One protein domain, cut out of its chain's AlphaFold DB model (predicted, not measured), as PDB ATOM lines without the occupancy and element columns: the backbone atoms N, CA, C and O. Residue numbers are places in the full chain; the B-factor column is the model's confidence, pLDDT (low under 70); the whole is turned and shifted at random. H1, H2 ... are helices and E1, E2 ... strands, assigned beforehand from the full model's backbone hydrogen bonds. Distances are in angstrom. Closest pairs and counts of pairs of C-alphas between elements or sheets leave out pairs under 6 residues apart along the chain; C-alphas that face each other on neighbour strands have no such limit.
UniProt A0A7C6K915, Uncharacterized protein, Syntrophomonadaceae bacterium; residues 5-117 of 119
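This is residues 5 to 117 of the 119 residues of an uncharacterized protein of Syntrophomonadaceae bacterium (UniProt A0A7C6K915). A three-stranded sheet, E3 E4 E5, has two helices, H2 and H3, packed side by side over one face, while its other face is bare; a short helix, H1, packs on H3, and a small two-strand hairpin, E1 and E2, lies at the far end of the domain from the sheet. A long loop, residues 37 to 56, runs from that hairpin back to H2, and its residues 52 to 53 pair with E1 on the way. The printed part has 113 residues, with three named helices and five named strands in the order H1 E1 E2 H2 E3 E4 E5 H3; both sheets are antiparallel, in the orders E3 - E4 - E5 and E1 - E2, and the class is mixed, helices and strands. The whole is compact, with a radius of gyration of the C-alphas of 15.4 A, and its C-alphas span 50 by 34 by 24 A along the three main axes.

The printed part begins with H1, residues 5 to 12, 10.4 A from first to last C-alpha, with C-alpha 5 at (392.623, 358.595, 404.171). E1, residues 24 to 27, measures 10.3 A, and E2, residues 30 to 36, measures 13.8 A. H2, residues 57 to 66, is 14.3 A long and begins at C-alpha 57, (396.840, 354.985, 388.819). E3, residues 70 to 75, is 17.0 A long; E4, residues 79 to 85, and E5, residues 90 to 96, are each 20.3 A long. H3, residues 99 to 117, is the longest helix at 27.2 A, and C-alpha 117 is at (399.609, 334.984, 405.000).

The strands E3, E4 and E5 form a meander, each strand the antiparallel neighbour of the one before, with E3 and E5 as edge strands. E3 and E4 are a hairpin at 166 degrees, with N 72 and O 82 within hydrogen-bond range at 2.8 A. E4 and E5 are a hairpin at 168 degrees, with N 94 and O 81 at 2.8 A. H2 and H3 are on the same face of this sheet, an arrangement of two layers, helices on one face of a sheet. H3, at a height of 8.3 A over the sheet, lies over E5 and, only just, over E4, where 3 of its 19 C-alphas fall; it runs along the strands, at 24 degrees to E5 on the local plane. The closest C-alphas of E5 and H3 are those of Gly 96 and Ala 102, 4.4 A apart. H2, at a height of 10.1 A, lies over E3 and runs along the strands, at 6 degrees to E3 on the local plane. H2 and H3 touch, with the C-alphas of Leu 57 and Gly 100 closest at 5.1 A, and run the same way at a shallow tilt of 26 degrees. H1 is not on the sheet; it touches H3, residues 104 to 108 alone, with the C-alphas of Leu 10 and Leu 108 closest at 6.9 A, at a steep tilt of 41 degrees, the same way. H1 and H2 are apart. E1 and E2 are a hairpin at 146 degrees, with N 25 and O 35 within hydrogen-bond range at 2.9 A, and both are apart from E3, E4, E5 and H3. In H1 and H2 every O i to N i+4 pair is within hydrogen-bond range; in H3 it is 14 of 15.

The C-alphas of Thr 42 and Arg 89 are the two farthest apart, 50.4 A. The printed part has no cut. The links H1 to E1, with 11 residues, and E2 to H2, with 20 residues, are long; the others are tight. The mean pLDDT of the printed part is 86.0, and residues 39 to 49 and residue 117 are under 70.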
ATOM      1  N   GLU A   5     392.605 359.735 403.248       89.31
ATOM      2  CA  GLU A   5     392.623 358.595 404.171       89.31
ATOM      3  C   GLU A   5     393.204 357.347 403.505       89.31
ATOM      4  O   GLU A   5     394.027 356.650 404.095       89.31
ATOM      5  N   THR A   6     392.829 357.092 402.253       90.31
ATOM      6  CA  THR A   6     393.361 355.989 401.458       90.31
ATOM      7  C   THR A   6     394.846 356.194 401.162       90.31
ATOM      8  O   THR A   6     395.634 355.272 401.359       90.31
ATOM      9  N   ALA A   7     395.258 357.401 400.759       89.19
ATOM     10  CA  ALA A   7     396.670 357.722 400.530       89.19
ATOM     11  C   ALA A   7     397.519 357.528 401.799       89.19
ATOM     12  O   ALA A   7     398.613 356.962 401.752       89.19
ATOM     13  N   LYS A   8     396.983 357.937 402.953       90.06
ATOM     14  CA  LYS A   8     397.618 357.752 404.257       90.06
ATOM     15  C   LYS A   8     397.800 356.271 404.590       90.06
ATOM     16  O   LYS A   8     398.910 355.883 404.935       90.06
ATOM     17  N   LYS A   9     396.760 355.446 404.424       91.94
ATOM     18  CA  LYS A   9     396.840 353.993 404.667       91.94
ATOM     19  C   LYS A   9     397.900 353.319 403.796       91.94
ATOM     20  O   LYS A   9     398.635 352.470 404.283       91.94
ATOM     21  N   LEU A  10     398.014 353.717 402.527       91.44
ATOM     22  CA  LEU A  10     399.042 353.188 401.624       91.44
ATOM     23  C   LEU A  10     400.460 353.546 402.092       91.44
ATOM     24  O   LEU A  10     401.350 352.702 402.048       91.44
ATOM     25  N   LYS A  11     400.665 354.773 402.584       88.50
ATOM     26  CA  LYS A  11     401.941 355.185 403.179       88.50
ATOM     27  C   LYS A  11     402.245 354.430 404.476       88.50
ATOM     28  O   LYS A  11     403.377 354.010 404.687       88.50
ATOM     29  N   GLU A  12     401.249 354.249 405.342       89.50
ATOM     30  CA  GLU A  12     401.383 353.482 406.592       89.50
ATOM     31  C   GLU A  12     401.676 351.998 406.335       89.50
ATOM     32  O   GLU A  12     402.366 351.371 407.134       89.50
ATOM     33  N   ALA A  13     401.243 351.458 405.192       88.38
ATOM     34  CA  ALA A  13     401.618 350.125 404.724       88.38
ATOM     35  C   ALA A  13     403.076 350.024 404.225       88.38
ATOM     36  O   ALA A  13     403.495 348.960 403.771       88.38
ATOM     37  N   GLY A  14     403.852 351.111 404.295       87.06
ATOM     38  CA  GLY A  14     405.264 351.137 403.919       87.06
ATOM     39  C   GLY A  14     405.512 351.189 402.413       87.06
ATOM     40  O   GLY A  14     406.616 350.875 401.976       87.06
ATOM     41  N   LEU A  15     404.508 351.558 401.609       85.62
ATOM     42  CA  LEU A  15     404.690 351.722 400.170       85.62
ATOM     43  C   LEU A  15     405.403 353.039 399.856       85.62
ATOM     44  O   LEU A  15     404.969 354.117 400.269       85.62
ATOM     45  N   GLU A  16     406.471 352.933 399.071       82.62
ATOM     46  CA  GLU A  16     407.203 354.067 398.517       82.62
ATOM     47  C   GLU A  16     406.791 354.285 397.060       82.62
ATOM     48  O   GLU A  16     406.714 353.344 396.267       82.62
ATOM     49  N   TRP A  17     406.515 355.539 396.711       85.31
ATOM     50  CA  TRP A  17     406.060 355.925 395.380       85.31
ATOM     51  C   TRP A  17     407.146 356.724 394.672       85.31
ATOM     52  O   TRP A  17     407.743 357.623 395.263       85.31
ATOM     53  N   GLU A  18     407.380 356.419 393.398       83.44
ATOM     54  CA  GLU A  18     408.217 357.260 392.541       83.44
ATOM     55  C   GLU A  18     407.478 358.574 392.269       83.44
ATOM     56  O   GLU A  18     406.311 358.558 391.883       83.44
ATOM     57  N   THR A  19     408.125 359.710 392.494       82.94
ATOM     58  CA  THR A  19     407.489 361.020 392.329       82.94
ATOM     59  C   THR A  19     408.014 361.723 391.087       82.94
ATOM     60  O   THR A  19     409.214 361.723 390.805       82.94
ATOM     61  N   GLU A  20     407.111 362.357 390.350       82.38
ATOM     62  CA  GLU A  20     407.429 363.201 389.204       82.38
ATOM     63  C   GLU A  20     406.890 364.622 389.395       82.38
ATOM     64  O   GLU A  20     405.967 364.877 390.169       82.38
ATOM     65  N   THR A  21     407.472 365.579 388.666       82.12
ATOM     66  CA  THR A  21     406.965 366.955 388.628       82.12
ATOM     67  C   THR A  21     405.487 366.965 388.243       82.12
ATOM     68  O   THR A  21     405.100 366.416 387.213       82.12
ATOM     69  N   GLY A  22     404.673 367.649 389.045       81.75
ATOM     70  CA  GLY A  22     403.223 367.710 388.869       81.75
ATOM     71  C   GLY A  22     402.436 366.632 389.618       81.75
ATOM     72  O   GLY A  22     401.212 366.753 389.689       81.75
ATOM     73  N   ASP A  23     403.091 365.632 390.219       85.25
ATOM     74  CA  ASP A  23     402.401 364.660 391.071       85.25
ATOM     75  C   ASP A  23     401.877 365.311 392.347       85.25
ATOM     76  O   ASP A  23     402.435 366.279 392.864       85.25
ATOM     77  N   LEU A  24     400.766 364.785 392.857       86.44
ATOM     78  CA  LEU A  24     400.050 365.405 393.961       86.44
ATOM     79  C   LEU A  24     400.456 364.809 395.306       86.44
ATOM     80  O   LEU A  24     400.649 363.601 395.455       86.44
ATOM     81  N   TRP A  25     400.500 365.666 396.315       85.56
ATOM     82  CA  TRP A  25     400.727 365.282 397.697       85.56
ATOM     83  C   TRP A  25     399.933 366.157 398.654       85.56
ATOM     84  O   TRP A  25     399.457 367.245 398.318       85.56
ATOM     85  N   ILE A  26     399.776 365.644 399.867       84.56
ATOM     86  CA  ILE A  26     399.054 366.297 400.946       84.56
ATOM     87  C   ILE A  26     399.997 366.454 402.132       84.56
ATOM     88  O   ILE A  26     400.659 365.504 402.561       84.56
ATOM     89  N   GLN A  27     400.052 367.667 402.677       83.31
ATOM     90  CA  GLN A  27     400.746 367.921 403.930       83.31
ATOM     91  C   GLN A  27     399.835 367.477 405.088       83.31
ATOM     92  O   GLN A  27     398.719 367.981 405.176       83.31
ATOM     93  N   PRO A  28     400.266 366.580 405.996       79.25
ATOM     94  CA  PRO A  28     399.398 366.082 407.070       79.25
ATOM     95  C   PRO A  28     398.855 367.171 407.999       79.25
ATOM     96  O   PRO A  28     397.753 367.032 408.517       79.25
ATOM     97  N   ASP A  29     399.623 368.249 408.191       81.75
ATOM     98  CA  ASP A  29     399.234 369.398 409.018       81.75
ATOM     99  C   ASP A  29     398.154 370.274 408.350       81.75
ATOM    100  O   ASP A  29     397.535 371.104 409.012       81.75
ATOM    101  N   TYR A  30     397.934 370.089 407.045       80.62
ATOM    102  CA  TYR A  30     397.039 370.875 406.194       80.62
ATOM    103  C   TYR A  30     396.338 369.963 405.161       80.62
ATOM    104  O   TYR A  30     396.551 370.122 403.952       80.62
ATOM    105  N   PRO A  31     395.552 368.963 405.610       78.62
ATOM    106  CA  PRO A  31     395.026 367.891 404.763       78.62
ATOM    107  C   PRO A  31     394.035 368.358 403.687       78.62
ATOM    108  O   PRO A  31     393.769 367.633 402.728       78.62
ATOM    109  N   GLU A  32     393.485 369.559 403.831       79.94
ATOM    110  CA  GLU A  32     392.579 370.189 402.874       79.94
ATOM    111  C   GLU A  32     393.296 370.808 401.660       79.94
ATOM    112  O   GLU A  32     392.644 371.129 400.665       79.94
ATOM    113  N   TYR A  33     394.625 370.952 401.711       79.12
ATOM    114  CA  TYR A  33     395.415 371.541 400.632       79.12
ATOM    115  C   TYR A  33     396.151 370.471 399.826       79.12
ATOM    116  O   TYR A  33     397.112 369.852 400.286       79.12
ATOM    117  N   LEU A  34     395.724 370.317 398.573       81.94
ATOM    118  CA  LEU A  34     396.455 369.578 397.550       81.94
ATOM    119  C   LEU A  34     397.631 370.419 397.058       81.94
ATOM    120  O   LEU A  34     397.451 371.555 396.616       81.94
ATOM    121  N   ARG A  35     398.825 369.841 397.114       82.94
ATOM    122  CA  ARG A  35     400.053 370.420 396.572       82.94
ATOM    123  C   ARG A  35     400.543 369.552 395.424       82.94
ATOM    124  O   ARG A  35     400.240 368.363 395.378       82.94
ATOM    125  N   ALA A  36     401.265 370.159 394.494       82.06
ATOM    126  CA  ALA A  36     401.931 369.448 393.415       82.06
ATOM    127  C   ALA A  36     403.441 369.452 393.666       82.06
ATOM    128  O   ALA A  36     403.946 370.351 394.338       82.06
ATOM    129  N   VAL A  37     404.157 368.460 393.142       77.44
ATOM    130  CA  VAL A  37     405.619 368.506 393.087       77.44
ATOM    131  C   VAL A  37     406.022 369.636 392.166       77.44
ATOM    132  O   VAL A  37     405.824 369.553 390.948       77.44
ATOM    133  N   ASP A  38     406.616 370.670 392.743       73.56
ATOM    134  CA  ASP A  38     407.233 371.728 391.967       73.56
ATOM    135  C   ASP A  38     408.586 371.246 391.431       73.56
ATOM    136  O   ASP A  38     409.366 370.579 392.115       73.56
ATOM    137  N   TYR A  39     408.878 371.578 390.174       61.59
ATOM    138  CA  TYR A  39     410.230 371.433 389.650       61.59
ATOM    139  C   TYR A  39     411.098 372.519 390.284       61.59
ATOM    140  O   TYR A  39     411.061 373.672 389.851       61.59
ATOM    141  N   ASP A  40     411.867 372.156 391.310       62.03
ATOM    142  CA  ASP A  40     412.860 373.050 391.891       62.03
ATOM    143  C   ASP A  40     414.266 372.760 391.328       62.03
ATOM    144  O   ASP A  40     414.918 371.795 391.741       62.03
ATOM    145  N   PRO A  41     414.791 373.603 390.419       50.94
ATOM    146  CA  PRO A  41     416.155 373.463 389.916       50.94
ATOM    147  C   PRO A  41     417.232 373.766 390.976       50.94
ATOM    148  O   PRO A  41     418.413 373.540 390.711       50.94
ATOM    149  N   THR A  42     416.861 374.293 392.149       56.22
ATOM    150  CA  THR A  42     417.786 374.657 393.239       56.22
ATOM    151  C   THR A  42     417.963 373.568 394.303       56.22
ATOM    152  O   THR A  42     418.863 373.676 395.135       56.22
ATOM    153  N   GLY A  43     417.197 372.473 394.225       52.09
ATOM    154  CA  GLY A  43     417.372 371.291 395.075       52.09
ATOM    155  C   GLY A  43     416.819 371.423 396.499       52.09
ATOM    156  O   GLY A  43     417.075 370.551 397.329       52.09
ATOM    157  N   HIS A  44     416.041 372.464 396.794       48.47
ATOM    158  CA  HIS A  44     415.253 372.598 398.017       48.47
ATOM    159  C   HIS A  44     413.928 371.833 397.872       48.47
ATOM    160  O   HIS A  44     412.847 372.396 398.020       48.47
ATOM    161  N   GLY A  45     414.017 370.538 397.554       53.31
ATOM    162  CA  GLY A  45     412.848 369.672 397.420       53.31
ATOM    163  C   GLY A  45     412.006 369.644 398.700       53.31
ATOM    164  O   GLY A  45     412.535 369.767 399.810       53.31
ATOM    165  N   ASP A  46     410.693 369.480 398.540       55.03
ATOM    166  CA  ASP A  46     409.752 369.366 399.652       55.03
ATOM    167  C   ASP A  46     410.200 368.282 400.650       55.03
ATOM    168  O   ASP A  46     410.661 367.221 400.223       55.03
ATOM    169  N   PRO A  47     410.066 368.486 401.975       54.59
ATOM    170  CA  PRO A  47     410.456 367.490 402.973       54.59
ATOM    171  C   PRO A  47     409.626 366.200 402.827       54.59
ATOM    172  O   PRO A  47     408.522 366.066 403.358       54.59
ATOM    173  N   LEU A  48     410.205 365.239 402.101       60.28
ATOM    174  CA  LEU A  48     409.571 364.032 401.561       60.28
ATOM    175  C   LEU A  48     408.967 363.104 402.628       60.28
ATOM    176  O   LEU A  48     407.934 362.482 402.390       60.28
ATOM    177  N   GLU A  49     409.578 363.017 403.814       64.62
ATOM    178  CA  GLU A  49     409.224 361.991 404.806       64.62
ATOM    179  C   GLU A  49     407.850 362.185 405.444       64.62
ATOM    180  O   GLU A  49     407.198 361.205 405.807       64.62
ATOM    181  N   LYS A  50     407.366 363.422 405.597       70.44
ATOM    182  CA  LYS A  50     406.068 363.677 406.251       70.44
ATOM    183  C   LYS A  50     404.913 363.741 405.260       70.44
ATOM    184  O   LYS A  50     403.793 363.400 405.628       70.44
ATOM    185  N   ASN A  51     405.184 364.052 403.999       80.06
ATOM    186  CA  ASN A  51     404.168 364.252 402.970       80.06
ATOM    187  C   ASN A  51     403.428 362.956 402.624       80.06
ATOM    188  O   ASN A  51     404.029 361.885 402.526       80.06
ATOM    189  N   ILE A  52     402.109 363.040 402.464       86.06
ATOM    190  CA  ILE A  52     401.277 361.918 402.029       86.06
ATOM    191  C   ILE A  52     401.111 362.037 400.519       86.06
ATOM    192  O   ILE A  52     400.369 362.884 400.027       86.06
ATOM    193  N   TRP A  53     401.851 361.201 399.797       87.50
ATOM    194  CA  TRP A  53     401.802 361.126 398.343       87.50
ATOM    195  C   TRP A  53     400.479 360.541 397.867       87.50
ATOM    196  O   TRP A  53     399.976 359.578 398.446       87.50
ATOM    197  N   ILE A  54     399.926 361.125 396.806       88.94
ATOM    198  CA  ILE A  54     398.757 360.599 396.108       88.94
ATOM    199  C   ILE A  54     399.279 359.797 394.912       88.94
ATOM    200  O   ILE A  54     399.545 360.394 393.867       88.94
ATOM    201  N   PRO A  55     399.446 358.468 395.040       89.81
ATOM    202  CA  PRO A  55     399.959 357.645 393.958       89.81
ATOM    203  C   PRO A  55     399.110 357.760 392.700       89.81
ATOM    204  O   PRO A  55     397.872 357.855 392.740       89.81
ATOM    205  N   ARG A  56     399.801 357.700 391.565       91.62
ATOM    206  CA  ARG A  56     399.157 357.637 390.259       91.62
ATOM    207  C   ARG A  56     398.519 356.270 390.043       91.62
ATOM    208  O   ARG A  56     398.873 355.274 390.672       91.62
ATOM    209  N   LEU A  57     397.556 356.222 389.125       93.44
ATOM    210  CA  LEU A  57     396.840 354.985 388.819       93.44
ATOM    211  C   LEU A  57     397.790 353.875 388.348       93.44
ATOM    212  O   LEU A  57     397.669 352.744 388.800       93.44
ATOM    213  N   ASP A  58     398.725 354.191 387.459       93.88
ATOM    214  CA  ASP A  58     399.713 353.247 386.932       93.88
ATOM    215  C   ASP A  58     400.588 352.648 388.038       93.88
ATOM    216  O   ASP A  58     400.827 351.442 388.027       93.88
ATOM    217  N   GLN A  59     400.986 353.438 389.037       93.25
ATOM    218  CA  GLN A  59     401.771 352.950 390.172       93.25
ATOM    219  C   GLN A  59     400.972 351.981 391.044       93.25
ATOM    220  O   GLN A  59     401.485 350.926 391.412       93.25
ATOM    221  N   LEU A  60     399.703 352.304 391.323       95.38
ATOM    222  CA  LEU A  60     398.802 351.424 392.074       95.38
ATOM    223  C   LEU A  60     398.634 350.074 391.371       95.38
ATOM    224  O   LEU A  60     398.757 349.025 391.999       95.38
ATOM    225  N   LEU A  61     398.370 350.099 390.062       95.31
ATOM    226  CA  LEU A  61     398.200 348.888 389.259       95.31
ATOM    227  C   LEU A  61     399.498 348.078 389.196       95.31
ATOM    228  O   LEU A  61     399.479 346.874 389.433       95.31
ATOM    229  N   THR A  62     400.626 348.749 388.961       95.62
ATOM    230  CA  THR A  62     401.949 348.116 388.907       95.62
ATOM    231  C   THR A  62     402.276 347.395 390.212       95.62
ATOM    232  O   THR A  62     402.811 346.288 390.188       95.62
ATOM    233  N   GLU A  63     401.954 347.987 391.362       95.38
ATOM    234  CA  GLU A  63     402.227 347.377 392.666       95.38
ATOM    235  C   GLU A  63     401.372 346.124 392.916       95.38
ATOM    236  O   GLU A  63     401.877 345.110 393.403       95.38
ATOM    237  N   ILE A  64     400.099 346.149 392.508       95.06
ATOM    238  CA  ILE A  64     399.224 344.969 392.547       95.06
ATOM    239  C   ILE A  64     399.791 343.848 391.651       95.06
ATOM    240  O   ILE A  64     399.881 342.695 392.083       95.06
ATOM    241  N   GLU A  65     400.219 344.172 390.427       94.88
ATOM    242  CA  GLU A  65     400.795 343.194 389.489       94.88
ATOM    243  C   GLU A  65     402.122 342.608 389.989       94.88
ATOM    244  O   GLU A  65     402.322 341.392 389.913       94.88
ATOM    245  N   LYS A  66     403.009 343.436 390.561       94.56
ATOM    246  CA  LYS A  66     404.283 342.999 391.171       94.56
ATOM    247  C   LYS A  66     404.074 341.944 392.257       94.56
ATOM    248  O   LYS A  66     404.888 341.034 392.399       94.56
ATOM    249  N   ARG A  67     402.956 342.025 392.979       92.56
ATOM    250  CA  ARG A  67     402.546 341.071 394.023       92.56
ATOM    251  C   ARG A  67     401.893 339.802 393.467       92.56
ATOM    252  O   ARG A  67     401.400 338.956 394.218       92.56
ATOM    253  N   GLY A  68     401.890 339.627 392.146       93.56
ATOM    254  CA  GLY A  68     401.403 338.431 391.459       93.56
ATOM    255  C   GLY A  68     399.884 338.361 391.324       93.56
ATOM    256  O   GLY A  68     399.348 337.292 391.012       93.56
ATOM    257  N   TRP A  69     399.183 339.467 391.566       95.38
ATOM    258  CA  TRP A  69     397.753 339.575 391.303       95.38
ATOM    259  C   TRP A  69     397.525 339.974 389.851       95.38
ATOM    260  O   TRP A  69     398.222 340.811 389.292       95.38
ATOM    261  N   GLN A  70     396.540 339.346 389.229       95.19
ATOM    262  CA  GLN A  70     396.038 339.752 387.925       95.19
ATOM    263  C   GLN A  70     394.958 340.808 388.121       95.19
ATOM    264  O   GLN A  70     394.243 340.767 389.126       95.19
ATOM    265  N   ILE A  71     394.839 341.728 387.164       96.38
ATOM    266  CA  ILE A  71     393.939 342.876 387.258       96.38
ATOM    267  C   ILE A  71     393.070 342.968 386.011       96.38
ATOM    268  O   ILE A  71     393.542 342.847 384.884       96.38
ATOM    269  N   GLU A  72     391.798 343.276 386.222       96.25
ATOM    270  CA  GLU A  72     390.892 343.752 385.192       96.25
ATOM    271  C   GLU A  72     390.285 345.082 385.650       96.25
ATOM    272  O   GLU A  72     389.550 345.136 386.635       96.25
ATOM    273  N   LEU A  73     390.597 346.163 384.933       94.25
ATOM    274  CA  LEU A  73     390.025 347.490 385.157       94.25
ATOM    275  C   LEU A  73     389.000 347.783 384.058       94.25
ATOM    276  O   LEU A  73     389.353 347.907 382.887       94.25
ATOM    277  N   VAL A  74     387.733 347.950 384.438       94.56
ATOM    278  CA  VAL A  74     386.638 348.232 383.497       94.56
ATOM    279  C   VAL A  74     385.839 349.444 383.952       94.56
ATOM    280  O   VAL A  74     385.505 349.593 385.129       94.56
ATOM    281  N   LYS A  75     385.476 350.306 383.000       92.75
ATOM    282  CA  LYS A  75     384.538 351.405 383.229       92.75
ATOM    283  C   LYS A  75     383.137 351.014 382.763       92.75
ATOM    284  O   LYS A  75     382.916 350.804 381.575       92.75
ATOM    285  N   TYR A  76     382.190 350.988 383.697       90.19
ATOM    286  CA  TYR A  76     380.753 350.935 383.407       90.19
ATOM    287  C   TYR A  76     380.117 352.281 383.796       90.19
ATOM    288  O   TYR A  76     380.603 353.334 383.389       90.19
ATOM    289  N   ALA A  77     379.069 352.269 384.627       91.06
ATOM    290  CA  ALA A  77     378.568 353.471 385.299       91.06
ATOM    291  C   ALA A  77     379.567 354.015 386.339       91.06
ATOM    292  O   ALA A  77     379.641 355.218 386.558       91.06
ATOM    293  N   ARG A  78     380.355 353.118 386.945       91.94
ATOM    294  CA  ARG A  78     381.474 353.397 387.854       91.94
ATOM    295  C   ARG A  78     382.702 352.612 387.407       91.94
ATOM    296  O   ARG A  78     382.580 351.687 386.594       91.94
ATOM    297  N   TRP A  79     383.864 352.967 387.939       94.44
ATOM    298  CA  TRP A  79     385.080 352.189 387.734       94.44
ATOM    299  C   TRP A  79     385.030 350.931 388.585       94.44
ATOM    300  O   TRP A  79     384.669 350.990 389.758       94.44
ATOM    301  N   ARG A  80     385.361 349.795 387.976       94.88
ATOM    302  CA  ARG A  80     385.461 348.505 388.649       94.88
ATOM    303  C   ARG A  80     386.853 347.939 388.449       94.88
ATOM    304  O   ARG A  80     387.321 347.891 387.312       94.88
ATOM    305  N   ILE A  81     387.463 347.500 389.541       95.75
ATOM    306  CA  ILE A  81     388.660 346.668 389.519       95.75
ATOM    307  C   ILE A  81     388.307 345.291 390.041       95.75
ATOM    308  O   ILE A  81     387.826 345.146 391.165       95.75
ATOM    309  N   THR A  82     388.568 344.290 389.213       95.75
ATOM    310  CA  THR A  82     388.600 342.894 389.627       95.75
ATOM    311  C   THR A  82     390.058 342.493 389.758       95.75
ATOM    312  O   THR A  82     390.837 342.706 388.831       95.75
ATOM    313  N   ILE A  83     390.427 341.903 390.889       96.50
ATOM    314  CA  ILE A  83     391.746 341.302 391.085       96.50
ATOM    315  C   ILE A  83     391.603 339.825 391.405       96.50
ATOM    316  O   ILE A  83     390.655 339.417 392.078       96.50
ATOM    317  N   TRP A  84     392.546 339.012 390.944       95.75
ATOM    318  CA  TRP A  84     392.588 337.594 391.291       95.75
ATOM    319  C   TRP A  84     394.018 337.065 391.340       95.75
ATOM    320  O   TRP A  84     394.873 337.432 390.537       95.75
ATOM    321  N   LYS A  85     394.270 336.149 392.278       93.31
ATOM    322  CA  LYS A  85     395.548 335.445 392.427       93.31
ATOM    323  C   LYS A  85     395.298 333.949 392.328       93.31
ATOM    324  O   LYS A  85     394.775 333.322 393.250       93.31
ATOM    325  N   ILE A  86     395.673 333.374 391.184       85.75
ATOM    326  CA  ILE A  86     395.382 331.972 390.830       85.75
ATOM    327  C   ILE A  86     395.973 331.004 391.864       85.75
ATOM    328  O   ILE A  86     395.305 330.053 392.264       85.75
ATOM    329  N   GLN A  87     397.195 331.280 392.332       84.31
ATOM    330  CA  GLN A  87     397.937 330.431 393.272       84.31
ATOM    331  C   GLN A  87     397.164 330.171 394.575       84.31
ATOM    332  O   GLN A  87     397.178 329.052 395.080       84.31
ATOM    333  N   CYS A  88     396.447 331.178 395.079       81.31
ATOM    334  CA  CYS A  88     395.748 331.115 396.365       81.31
ATOM    335  C   CYS A  88     394.219 331.105 396.218       81.31
ATOM    336  O   CYS A  88     393.513 331.151 397.219       81.31
ATOM    337  N   ARG A  89     393.697 331.080 394.979       86.56
ATOM    338  CA  ARG A  89     392.261 331.212 394.657       86.56
ATOM    339  C   ARG A  89     391.582 332.417 395.331       86.56
ATOM    340  O   ARG A  89     390.379 332.382 395.580       86.56
ATOM    341  N   LYS A  90     392.343 333.479 395.615       90.69
ATOM    342  CA  LYS A  90     391.819 334.733 396.165       90.69
ATOM    343  C   LYS A  90     391.348 335.627 395.018       90.69
ATOM    344  O   LYS A  90     391.980 335.664 393.960       90.69
ATOM    345  N   GLN A  91     390.246 336.336 395.231       94.19
ATOM    346  CA  GLN A  91     389.707 337.310 394.287       94.19
ATOM    347  C   GLN A  91     389.016 338.445 395.039       94.19
ATOM    348  O   GLN A  91     388.478 338.225 396.122       94.19
ATOM    349  N   GLY A  92     388.991 339.630 394.439       94.06
ATOM    350  CA  GLY A  92     388.310 340.799 394.979       94.06
ATOM    351  C   GLY A  92     387.705 341.650 393.868       94.06
ATOM    352  O   GLY A  92     388.227 341.686 392.754       94.06
ATOM    353  N   LEU A  93     386.590 342.312 394.175       95.75
ATOM    354  CA  LEU A  93     385.913 343.257 393.289       95.75
ATOM    355  C   LEU A  93     385.719 344.579 394.034       95.75
ATOM    356  O   LEU A  93     385.021 344.620 395.045       95.75
ATOM    357  N   PHE A  94     386.283 345.647 393.483       95.38
ATOM    358  CA  PHE A  94     386.304 346.984 394.071       95.38
ATOM    359  C   PHE A  94     385.681 347.985 393.108       95.38
ATOM    360  O   PHE A  94     385.812 347.856 391.886       95.38
ATOM    361  N   VAL A  95     384.963 348.970 393.645       94.38
ATOM    362  CA  VAL A  95     384.194 349.932 392.848       94.38
ATOM    363  C   VAL A  95     384.468 351.343 393.342       94.38
ATOM    364  O   VAL A  95     384.252 351.629 394.511       94.38
ATOM    365  N   GLY A  96     384.858 352.237 392.434       91.25
ATOM    366  CA  GLY A  96     385.168 353.634 392.744       91.25
ATOM    367  C   GLY A  96     384.521 354.620 391.772       91.25
ATOM    368  O   GLY A  96     384.145 354.264 390.648       91.25
ATOM    369  N   GLU A  97     384.406 355.879 392.198       92.94
ATOM    370  CA  GLU A  97     383.992 356.991 391.327       92.94
ATOM    371  C   GLU A  97     385.120 357.368 390.358       92.94
ATOM    372  O   GLU A  97     384.886 357.765 389.213       92.94
ATOM    373  N   THR A  98     386.367 357.159 390.778       92.00
ATOM    374  CA  THR A  98     387.563 357.294 389.948       92.00
ATOM    375  C   THR A  98     388.331 355.968 389.859       92.00
ATOM    376  O   THR A  98     388.228 355.134 390.762       92.00
ATOM    377  N   PRO A  99     389.133 355.744 388.798       93.12
ATOM    378  CA  PRO A  99     389.880 354.494 388.671       93.12
ATOM    379  C   PRO A  99     390.932 354.354 389.777       93.12
ATOM    380  O   PRO A  99     391.181 353.251 390.243       93.12
ATOM    381  N   GLY A 100     391.508 355.473 390.232       93.50
ATOM    382  CA  GLY A 100     392.470 355.481 391.332       93.50
ATOM    383  C   GLY A 100     391.862 355.018 392.654       93.50
ATOM    384  O   GLY A 100     392.513 354.279 393.376       93.50
ATOM    385  N   GLU A 101     390.620 355.403 392.968       92.75
ATOM    386  CA  GLU A 101     389.956 354.951 394.204       92.75
ATOM    387  C   GLU A 101     389.745 353.441 394.193       92.75
ATOM    388  O   GLU A 101     390.154 352.764 395.131       92.75
ATOM    389  N   ALA A 102     389.196 352.908 393.095       94.38
ATOM    390  CA  ALA A 102     389.018 351.467 392.941       94.38
ATOM    391  C   ALA A 102     390.361 350.717 393.023       94.38
ATOM    392  O   ALA A 102     390.436 349.651 393.629       94.38
ATOM    393  N   ALA A 103     391.425 351.275 392.432       96.12
ATOM    394  CA  ALA A 103     392.753 350.666 392.435       96.12
ATOM    395  C   ALA A 103     393.401 350.693 393.818       96.12
ATOM    396  O   ALA A 103     394.007 349.711 394.232       96.12
ATOM    397  N   ALA A 104     393.254 351.791 394.554       95.25
ATOM    398  CA  ALA A 104     393.829 351.908 395.881       95.25
ATOM    399  C   ALA A 104     393.114 351.020 396.905       95.25
ATOM    400  O   ALA A 104     393.782 350.403 397.729       95.25
ATOM    401  N   GLU A 105     391.787 350.888 396.826       95.00
ATOM    402  CA  GLU A 105     391.057 349.908 397.643       95.00
ATOM    403  C   GLU A 105     391.499 348.474 397.333       95.00
ATOM    404  O   GLU A 105     391.758 347.696 398.250       95.00
ATOM    405  N   ALA A 106     391.652 348.142 396.048       96.00
ATOM    406  CA  ALA A 106     392.146 346.835 395.639       96.00
ATOM    407  C   ALA A 106     393.562 346.563 396.166       96.00
ATOM    408  O   ALA A 106     393.832 345.466 396.651       96.00
ATOM    409  N   LEU A 107     394.456 347.555 396.121       96.00
ATOM    410  CA  LEU A 107     395.815 347.421 396.645       96.00
ATOM    411  C   LEU A 107     395.833 347.247 398.169       96.00
ATOM    412  O   LEU A 107     396.568 346.402 398.668       96.00
ATOM    413  N   LEU A 108     395.006 347.986 398.913       95.19
ATOM    414  CA  LEU A 108     394.887 347.796 400.362       95.19
ATOM    415  C   LEU A 108     394.438 346.374 400.713       95.19
ATOM    416  O   LEU A 108     395.009 345.764 401.612       95.19
ATOM    417  N   TYR A 109     393.479 345.820 399.968       94.94
ATOM    418  CA  TYR A 109     393.080 344.425 400.138       94.94
ATOM    419  C   TYR A 109     394.230 343.457 399.835       94.94
ATOM    420  O   TYR A 109     394.445 342.508 400.581       94.94
ATOM    421  N   VAL A 110     394.996 343.686 398.762       93.94
ATOM    422  CA  VAL A 110     396.179 342.866 398.450       93.94
ATOM    423  C   VAL A 110     397.165 342.849 399.618       93.94
ATOM    424  O   VAL A 110     397.629 341.773 399.990       93.94
ATOM    425  N   LEU A 111     397.447 344.015 400.201       93.06
ATOM    426  CA  LEU A 111     398.356 344.157 401.339       93.06
ATOM    427  C   LEU A 111     397.843 343.420 402.581       93.06
ATOM    428  O   LEU A 111     398.601 342.695 403.218       93.06
ATOM    429  N   GLU A 112     396.556 343.556 402.896       91.62
ATOM    430  CA  GLU A 112     395.917 342.844 404.009       91.62
ATOM    431  C   GLU A 112     396.010 341.322 403.821       91.62
ATOM    432  O   GLU A 112     396.390 340.594 404.733       91.62
ATOM    433  N   GLN A 113     395.757 340.837 402.604       89.88
ATOM    434  CA  GLN A 113     395.811 339.411 402.284       89.88
ATOM    435  C   GLN A 113     397.216 338.800 402.316       89.88
ATOM    436  O   GLN A 113     397.313 337.567 402.350       89.88
ATOM    437  N   GLU A 114     398.263 339.618 402.227       84.56
ATOM    438  CA  GLU A 114     399.660 339.202 402.384       84.56
ATOM    439  C   GLU A 114     400.088 339.250 403.849       84.56
ATOM    440  O   GLU A 114     400.702 338.298 404.315       84.56
ATOM    441  N   TYR A 115     399.657 340.269 404.600       81.44
ATOM    442  CA  TYR A 115     399.881 340.330 406.045       81.44
ATOM    443  C   TYR A 115     399.285 339.108 406.764       81.44
ATOM    444  O   TYR A 115     399.965 338.466 407.556       81.44
ATOM    445  N   GLU A 116     398.057 338.711 406.412       76.88
ATOM    446  CA  GLU A 116     397.407 337.498 406.943       76.88
ATOM    447  C   GLU A 116     398.083 336.180 406.519       76.88
ATOM    448  O   GLU A 116     397.772 335.130 407.076       76.88
ATOM    449  N   ALA A 117     398.921 336.186 405.478       67.50
ATOM    450  CA  ALA A 117     399.609 334.984 405.000       67.50
ATOM    451  C   ALA A 117     400.996 334.795 405.636       67.50
ATOM    452  O   ALA A 117     401.523 333.681 405.586       67.50
TER     453      ALA A 117